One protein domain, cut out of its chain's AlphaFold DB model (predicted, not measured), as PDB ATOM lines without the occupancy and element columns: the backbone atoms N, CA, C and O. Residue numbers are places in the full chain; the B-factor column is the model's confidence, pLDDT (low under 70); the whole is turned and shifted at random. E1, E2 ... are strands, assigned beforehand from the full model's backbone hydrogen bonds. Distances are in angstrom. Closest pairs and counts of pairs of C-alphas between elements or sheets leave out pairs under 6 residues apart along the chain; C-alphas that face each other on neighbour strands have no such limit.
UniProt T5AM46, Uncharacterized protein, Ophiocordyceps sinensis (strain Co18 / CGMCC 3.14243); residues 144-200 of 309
ATOM      1  N   PRO A 144     -36.117  18.792 -31.571       90.50
ATOM      2  CA  PRO A 144     -37.057  19.775 -31.039       90.50
ATOM      3  C   PRO A 144     -36.392  21.047 -30.493       90.50
ATOM      4  O   PRO A 144     -35.205  21.078 -30.149       90.50
ATOM      5  N   SER A 145     -37.187  22.110 -30.357       87.44
ATOM      6  CA  SER A 145     -36.741  23.349 -29.714       87.44
ATOM      7  C   SER A 145     -36.193  23.076 -28.309       87.44
ATOM      8  O   SER A 145     -36.819  22.392 -27.508       87.44
ATOM      9  N   GLY A 146     -35.004  23.611 -28.017       88.06
ATOM     10  CA  GLY A 146     -34.285  23.352 -26.759       88.06
ATOM     11  C   GLY A 146     -33.283  22.194 -26.819       88.06
ATOM     12  O   GLY A 146     -32.459  22.070 -25.915       88.06
ATOM     13  N   GLN A 147     -33.265  21.421 -27.907       93.94
ATOM     14  CA  GLN A 147     -32.344  20.299 -28.095       93.94
ATOM     15  C   GLN A 147     -31.319  20.557 -29.209       93.94
ATOM     16  O   GLN A 147     -31.425  21.511 -29.987       93.94
ATOM     17  N   LYS A 148     -30.279  19.726 -29.236       90.12
ATOM     18  CA  LYS A 148     -29.245  19.648 -30.272       90.12
ATOM     19  C   LYS A 148     -28.995  18.187 -30.630       90.12
ATOM     20  O   LYS A 148     -29.184  17.306 -29.791       90.12
ATOM     21  N   GLU A 149     -28.548  17.943 -31.853       91.31
ATOM     22  CA  GLU A 149     -28.105  16.612 -32.250       91.31
ATOM     23  C   GLU A 149     -26.768  16.269 -31.575       91.31
ATOM     24  O   GLU A 149     -25.856  17.094 -31.491       91.31
ATOM     25  N   CYS A 150     -26.660  15.037 -31.092       92.12
ATOM     26  CA  CYS A 150     -25.452  14.415 -30.586       92.12
ATOM     27  C   CYS A 150     -25.423  12.947 -31.027       92.12
ATOM     28  O   CYS A 150     -26.241  12.148 -30.572       92.12
ATOM     29  N   ASN A 151     -24.485  12.588 -31.911       90.00
ATOM     30  CA  ASN A 151     -24.303  11.229 -32.445       90.00
ATOM     31  C   ASN A 151     -25.606  10.581 -32.969       90.00
ATOM     32  O   ASN A 151     -25.901   9.434 -32.635       90.00
ATOM     33  N   GLY A 152     -26.409  11.312 -33.750       88.69
ATOM     34  CA  GLY A 152     -27.669  10.797 -34.299       88.69
ATOM     35  C   GLY A 152     -28.818  10.694 -33.289       88.69
ATOM     36  O   GLY A 152     -29.783   9.973 -33.524       88.69
ATOM     37  N   SER A 153     -28.735  11.372 -32.144       91.81
ATOM     38  CA  SER A 153     -29.825  11.481 -31.165       91.81
ATOM     39  C   SER A 153     -29.962  12.907 -30.650       91.81
ATOM     40  O   SER A 153     -28.988  13.653 -30.596       91.81
ATOM     41  N   CYS A 154     -31.168  13.295 -30.249       94.06
ATOM     42  CA  CYS A 154     -31.402  14.619 -29.686       94.06
ATOM     43  C   CYS A 154     -31.139  14.633 -28.183       94.06
ATOM     44  O   CYS A 154     -31.649  13.792 -27.443       94.06
ATOM     45  N   ILE A 155     -30.351  15.608 -27.737       92.38
ATOM     46  CA  ILE A 155     -30.080  15.878 -26.323       92.38
ATOM     47  C   ILE A 155     -30.377  17.343 -26.016       92.38
ATOM     48  O   ILE A 155     -30.297  18.193 -26.903       92.38
ATOM     49  N   ASP A 156     -30.680  17.668 -24.763       93.19
ATOM     50  CA  ASP A 156     -30.891  19.061 -24.359       93.19
ATOM     51  C   ASP A 156     -29.636  19.901 -24.625       93.19
ATOM     52  O   ASP A 156     -28.505  19.438 -24.453       93.19
ATOM     53  N   LYS A 157     -29.818  21.154 -25.061       92.56
ATOM     54  CA  LYS A 157     -28.702  22.042 -25.436       92.56
ATOM     55  C   LYS A 157     -27.683  22.227 -24.310       92.56
ATOM     56  O   LYS A 157     -26.492  22.350 -24.605       92.56
ATOM     57  N   GLU A 158     -28.157  22.202 -23.066       90.94
ATOM     58  CA  GLU A 158     -27.367  22.329 -21.836       90.94
ATOM     59  C   GLU A 158     -26.511  21.091 -21.534       90.94
ATOM     60  O   GLU A 158     -25.497  21.205 -20.849       90.94
ATOM     61  N   ARG A 159     -26.866  19.912 -22.065       91.06
ATOM     62  CA  ARG A 159     -26.096  18.680 -21.851       91.06
ATOM     63  C   ARG A 159     -24.850  18.655 -22.724       91.06
ATOM     64  O   ARG A 159     -24.845  19.136 -23.863       91.06
ATOM     65  N   VAL A 160     -23.781  18.055 -22.214       93.31
ATOM     66  CA  VAL A 160     -22.549  17.865 -22.984       93.31
ATOM     67  C   VAL A 160     -22.733  16.702 -23.957       93.31
ATOM     68  O   VAL A 160     -23.208  15.631 -23.584       93.31
ATOM     69  N   CYS A 161     -22.380  16.921 -25.227       94.69
ATOM     70  CA  CYS A 161     -22.356  15.849 -26.216       94.69
ATOM     71  C   CYS A 161     -21.025  15.104 -26.111       94.69
ATOM     72  O   CYS A 161     -19.979  15.675 -26.420       94.69
ATOM     73  N   CYS A 162     -21.068  13.848 -25.671       94.00
ATOM     74  CA  CYS A 162     -19.878  13.014 -25.541       94.00
ATOM     75  C   CYS A 162     -19.671  12.118 -26.767       94.00
ATOM     76  O   CYS A 162     -20.650  11.738 -27.411       94.00
ATOM     77  N   PRO A 163     -18.419  11.742 -27.089       92.56
ATOM     78  CA  PRO A 163     -18.133  10.728 -28.100       92.56
ATOM     79  C   PRO A 163     -18.878   9.419 -27.824       92.56
ATOM     80  O   PRO A 163     -19.214   9.107 -26.682       92.56
ATOM     81  N   SER A 164     -19.083   8.608 -28.861       88.12
ATOM     82  CA  SER A 164     -19.867   7.368 -28.775       88.12
ATOM     83  C   SER A 164     -19.341   6.343 -27.757       88.12
ATOM     84  O   SER A 164     -20.121   5.515 -27.285       88.12
ATOM     85  N   SER A 165     -18.058   6.391 -27.385       89.81
ATOM     86  CA  SER A 165     -17.438   5.539 -26.357       89.81
ATOM     87  C   SER A 165     -17.611   6.051 -24.920       89.81
ATOM     88  O   SER A 165     -17.282   5.338 -23.976       89.81
ATOM     89  N   GLN A 166     -18.148   7.257 -24.734       94.25
ATOM     90  CA  GLN A 166     -18.225   7.941 -23.446       94.25
ATOM     91  C   GLN A 166     -19.669   8.288 -23.070       94.25
ATOM     92  O   GLN A 166     -20.605   8.131 -23.857       94.25
ATOM     93  N   LYS A 167     -19.857   8.731 -21.829       90.69
ATOM     94  CA  LYS A 167     -21.115   9.259 -21.297       90.69
ATOM     95  C   LYS A 167     -20.870  10.572 -20.564       90.69
ATOM     96  O   LYS A 167     -19.793  10.780 -20.006       90.69
ATOM     97  N   ASP A 168     -21.878  11.435 -20.561       91.81
ATOM     98  CA  ASP A 168     -21.862  12.669 -19.778       91.81
ATOM     99  C   ASP A 168     -21.990  12.354 -18.280       91.81
ATOM    100  O   ASP A 168     -22.858  11.587 -17.858       91.81
ATOM    101  N   CYS A 169     -21.111  12.958 -17.491       90.50
ATOM    102  CA  CYS A 169     -21.108  12.947 -16.044       90.50
ATOM    103  C   CYS A 169     -20.911  14.377 -15.536       90.50
ATOM    104  O   CYS A 169     -19.798  14.902 -15.550       90.50
ATOM    105  N   HIS A 170     -22.003  15.016 -15.111       89.12
ATOM    106  CA  HIS A 170     -22.008  16.385 -14.580       89.12
ATOM    107  C   HIS A 170     -21.311  17.417 -15.488       89.12
ATOM    108  O   HIS A 170     -20.625  18.315 -15.004       89.12
ATOM    109  N   GLY A 171     -21.477  17.297 -16.809       88.19
ATOM    110  CA  GLY A 171     -20.869  18.207 -17.780       88.19
ATOM    111  C   GLY A 171     -19.450  17.817 -18.201       88.19
ATOM    112  O   GLY A 171     -18.754  18.620 -18.817       88.19
ATOM    113  N   SER A 172     -18.994  16.608 -17.875       90.94
ATOM    114  CA  SER A 172     -17.714  16.058 -18.323       90.94
ATOM    115  C   SER A 172     -17.900  14.666 -18.906       90.94
ATOM    116  O   SER A 172     -18.626  13.842 -18.356       90.94
ATOM    117  N   CYS A 173     -17.215  14.379 -20.009       94.12
ATOM    118  CA  CYS A 173     -17.277  13.059 -20.621       94.12
ATOM    119  C   CYS A 173     -16.358  12.076 -19.896       94.12
ATOM    120  O   CYS A 173     -15.167  12.335 -19.722       94.12
ATOM    121  N   ILE A 174     -16.920  10.937 -19.494       92.19
ATOM    122  CA  ILE A 174     -16.189   9.818 -18.892       92.19
ATOM    123  C   ILE A 174     -16.447   8.539 -19.682       92.19
ATOM    124  O   ILE A 174     -17.484   8.403 -20.337       92.19
ATOM    125  N   ASP A 175     -15.528   7.582 -19.605       92.44
ATOM    126  CA  ASP A 175     -15.712   6.267 -20.225       92.44
ATOM    127  C   ASP A 175     -16.981   5.586 -19.691       92.44
ATOM    128  O   ASP A 175     -17.357   5.752 -18.524       92.44
ATOM    129  N   LYS A 176     -17.673   4.828 -20.547       91.81
ATOM    130  CA  LYS A 176     -18.954   4.203 -20.181       91.81
ATOM    131  C   LYS A 176     -18.824   3.257 -18.990       91.81
ATOM    132  O   LYS A 176     -19.758   3.198 -18.184       91.81
ATOM    133  N   GLU A 177     -17.682   2.580 -18.864       89.12
ATOM    134  CA  GLU A 177     -17.369   1.662 -17.767       89.12
ATOM    135  C   GLU A 177     -17.117   2.376 -16.431       89.12
ATOM    136  O   GLU A 177     -17.283   1.759 -15.380       89.12
ATOM    137  N   ARG A 178     -16.744   3.665 -16.437       89.00
ATOM    138  CA  ARG A 178     -16.504   4.425 -15.199       89.00
ATOM    139  C   ARG A 178     -17.809   4.785 -14.505       89.00
ATOM    140  O   ARG A 178     -18.817   5.078 -15.155       89.00
ATOM    141  N   VAL A 179     -17.801   4.820 -13.177       92.12
ATOM    142  CA  VAL A 179     -18.977   5.255 -12.415       92.12
ATOM    143  C   VAL A 179     -19.030   6.781 -12.397       92.12
ATOM    144  O   VAL A 179     -18.032   7.448 -12.139       92.12
ATOM    145  N   CYS A 180     -20.202   7.342 -12.707       93.88
ATOM    146  CA  CYS A 180     -20.425   8.777 -12.565       93.88
ATOM    147  C   CYS A 180     -20.826   9.076 -11.122       93.88
ATOM    148  O   CYS A 180     -21.871   8.602 -10.673       93.88
ATOM    149  N   CYS A 181     -19.994   9.838 -10.415       92.50
ATOM    150  CA  CYS A 181     -20.208  10.173  -9.014       92.50
ATOM    151  C   CYS A 181     -20.668  11.625  -8.837       92.50
ATOM    152  O   CYS A 181     -20.217  12.486  -9.595       92.50
ATOM    153  N   PRO A 182     -21.510  11.908  -7.822       91.50
ATOM    154  CA  PRO A 182     -21.883  13.270  -7.448       91.50
ATOM    155  C   PRO A 182     -20.665  14.161  -7.188       91.50
ATOM    156  O   PRO A 182     -19.595  13.679  -6.836       91.50
ATOM    157  N   SER A 183     -20.847  15.480  -7.256       86.50
ATOM    158  CA  SER A 183     -19.764  16.478  -7.174       86.50
ATOM    159  C   SER A 183     -18.882  16.381  -5.917       86.50
ATOM    160  O   SER A 183     -17.714  16.762  -5.949       86.50
ATOM    161  N   SER A 184     -19.424  15.890  -4.798       89.12
ATOM    162  CA  SER A 184     -18.697  15.705  -3.534       89.12
ATOM    163  C   SER A 184     -17.953  14.368  -3.433       89.12
ATOM    164  O   SER A 184     -17.311  14.107  -2.412       89.12
ATOM    165  N   GLN A 185     -18.028  13.528  -4.466       93.19
ATOM    166  CA  GLN A 185     -17.529  12.159  -4.482       93.19
ATOM    167  C   GLN A 185     -16.648  11.883  -5.704       93.19
ATOM    168  O   GLN A 185     -16.704  12.581  -6.717       93.19
ATOM    169  N   LYS A 186     -15.849  10.823  -5.612       88.31
ATOM    170  CA  LYS A 186     -15.017  10.291  -6.694       88.31
ATOM    171  C   LYS A 186     -15.241   8.796  -6.847       88.31
ATOM    172  O   LYS A 186     -15.531   8.105  -5.869       88.31
ATOM    173  N   ASP A 187     -15.074   8.306  -8.070       89.44
ATOM    174  CA  ASP A 187     -15.081   6.872  -8.347       89.44
ATOM    175  C   ASP A 187     -13.839   6.217  -7.728       89.44
ATOM    176  O   ASP A 187     -12.701   6.628  -7.974       89.44
ATOM    177  N   CYS A 188     -14.075   5.197  -6.916       87.12
ATOM    178  CA  CYS A 188     -13.077   4.311  -6.355       87.12
ATOM    179  C   CYS A 188     -13.468   2.865  -6.666       87.12
ATOM    180  O   CYS A 188     -14.330   2.284  -6.009       87.12
ATOM    181  N   HIS A 189     -12.828   2.284  -7.684       86.31
ATOM    182  CA  HIS A 189     -13.040   0.895  -8.112       86.31
ATOM    183  C   HIS A 189     -14.506   0.533  -8.413       86.31
ATOM    184  O   HIS A 189     -14.946  -0.576  -8.117       86.31
ATOM    185  N   GLY A 190     -15.258   1.451  -9.022       86.31
ATOM    186  CA  GLY A 190     -16.657   1.230  -9.381       86.31
ATOM    187  C   GLY A 190     -17.637   1.575  -8.260       86.31
ATOM    188  O   GLY A 190     -18.780   1.125  -8.279       86.31
ATOM    189  N   SER A 191     -17.208   2.340  -7.258       89.25
ATOM    190  CA  SER A 191     -18.058   2.827  -6.171       89.25
ATOM    191  C   SER A 191     -17.714   4.268  -5.833       89.25
ATOM    192  O   SER A 191     -16.545   4.634  -5.744       89.25
ATOM    193  N   CYS A 192     -18.735   5.091  -5.623       92.19
ATOM    194  CA  CYS A 192     -18.531   6.480  -5.242       92.19
ATOM    195  C   CYS A 192     -18.173   6.584  -3.760       92.19
ATOM    196  O   CYS A 192     -18.900   6.085  -2.902       92.19
ATOM    197  N   ILE A 193     -17.058   7.251  -3.475       89.75
ATOM    198  CA  ILE A 193     -16.627   7.598  -2.117       89.75
ATOM    199  C   ILE A 193     -16.482   9.109  -2.001       89.75
ATOM    200  O   ILE A 193     -16.199   9.781  -2.995       89.75
ATOM    201  N   ASP A 194     -16.628   9.655  -0.796       91.81
ATOM    202  CA  ASP A 194     -16.419  11.086  -0.570       91.81
ATOM    203  C   ASP A 194     -15.013  11.517  -0.996       91.81
ATOM    204  O   ASP A 194     -14.027  10.806  -0.789       91.81
ATOM    205  N   ASN A 195     -14.897  12.712  -1.577       89.44
ATOM    206  CA  ASN A 195     -13.621  13.224  -2.080       89.44
ATOM    207  C   ASN A 195     -12.532  13.282  -0.996       89.44
ATOM    208  O   ASN A 195     -11.353  13.089  -1.310       89.44
ATOM    209  N   ALA A 196     -12.942  13.488   0.261       87.38
ATOM    210  CA  ALA A 196     -12.084  13.483   1.443       87.38
ATOM    211  C   ALA A 196     -11.541  12.088   1.810       87.38
ATOM    212  O   ALA A 196     -10.503  11.995   2.461       87.38
ATOM    213  N   MET A 197     -12.211  11.008   1.398       84.38
ATOM    214  CA  MET A 197     -11.765   9.641   1.662       84.38
ATOM    215  C   MET A 197     -10.641   9.230   0.708       84.38
ATOM    216  O   MET A 197     -10.613   9.599  -0.470       84.38
ATOM    217  N   MET A 198      -9.695   8.436   1.203       86.69
ATOM    218  CA  MET A 198      -8.657   7.838   0.367       86.69
ATOM    219  C   MET A 198      -9.231   6.648  -0.410       86.69
ATOM    220  O   MET A 198      -9.921   5.807   0.159       86.69
ATOM    221  N   CYS A 199      -8.927   6.567  -1.709       89.94
ATOM    222  CA  CYS A 199      -9.235   5.384  -2.508       89.94
ATOM    223  C   CYS A 199      -8.041   4.431  -2.476       89.94
ATOM    224  O   CYS A 199      -6.965   4.784  -2.962       89.94
ATOM    225  N   CYS A 200      -8.233   3.242  -1.908       88.75
ATOM    226  CA  CYS A 200      -7.218   2.197  -1.885       88.75
ATOM    227  C   CYS A 200      -7.523   1.115  -2.928       88.75
ATOM    228  O   CYS A 200      -8.692   0.750  -3.066       88.75
TER     229      CYS A 200
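AT A GLANCE: This is residues 144 to 200 of the 309 residues of an uncharacterized protein of Ophiocordyceps sinensis (strain Co18 / CGMCC 3.14243) (UniProt T5AM46). Three small two-stranded hairpins stand one after another in a row along a rod, E1 with E2, E3 with E4 and E5 with E6, and the stretches between them, residues 157 to 165 and 176 to 184, wind from one hairpin to the next. The turn of the middle hairpin, E3 with E4, points the opposite way to the turns of the two at the ends of the row, and no strand of one hairpin pairs with a strand of another. The printed part has 57 residues, with no named helix and six named strands in the order E1, E2, E3, E4, E5, E6, in three separate antiparallel sheets of two strands. The class is all strand, although only 24 of the 57 residues are in named elements. The whole is loose, with a radius of gyration of the C-alphas of 13.9 A and spans of 44 by 20 by 11 A.

HOW THE PARTS SIT: E1, residues 147 to 150, and E2, residues 153 to 156, form a hairpin with a tight link of 2 residues. They are antiparallel, with 136 degrees between their directions. The C-alphas of Gln 147 and Asp 156 face each other at 4.2 A, and N 148 and O 155 are within hydrogen-bond range at 2.8 A. A short link of 9 residues follows. E3, residues 166 to 169, and E4, residues 172 to 175, form the second hairpin, antiparallel at 137 degrees, with N 167 and O 174 within hydrogen-bond range at 2.8 A. After another short link of 9 residues, E5, residues 185 to 188, and E6, residues 191 to 194, form the third, antiparallel at 138 degrees, with N 193 and O 186 within hydrogen-bond range at 3.0 A. Strands of different hairpins are apart, among them E2 and E3, and E4 and E5, with no C-alpha of the one within 8 A of the other.

IN THESE COORDINATES: E1 begins at C-alpha 147, at (-32.344, 20.299, -28.095), and is 9.4 A long; E2 is 10.2 A long. E3, 9.4 A long, begins at C-alpha 166, at (-18.225, 7.941, -23.446), and E4 is 10.2 A long. E5 is 9.2 A long, and E6, 10.1 A long, ends at C-alpha 194, at (-16.419, 11.086, -0.570).

THE WHOLE: The two C-alphas farthest apart are those of Ser 145 and Cys 200, at 45.8 A. The printed part has no cut and no long link. The mean pLDDT of the printed part is 90.5, and no printed residue is under 70.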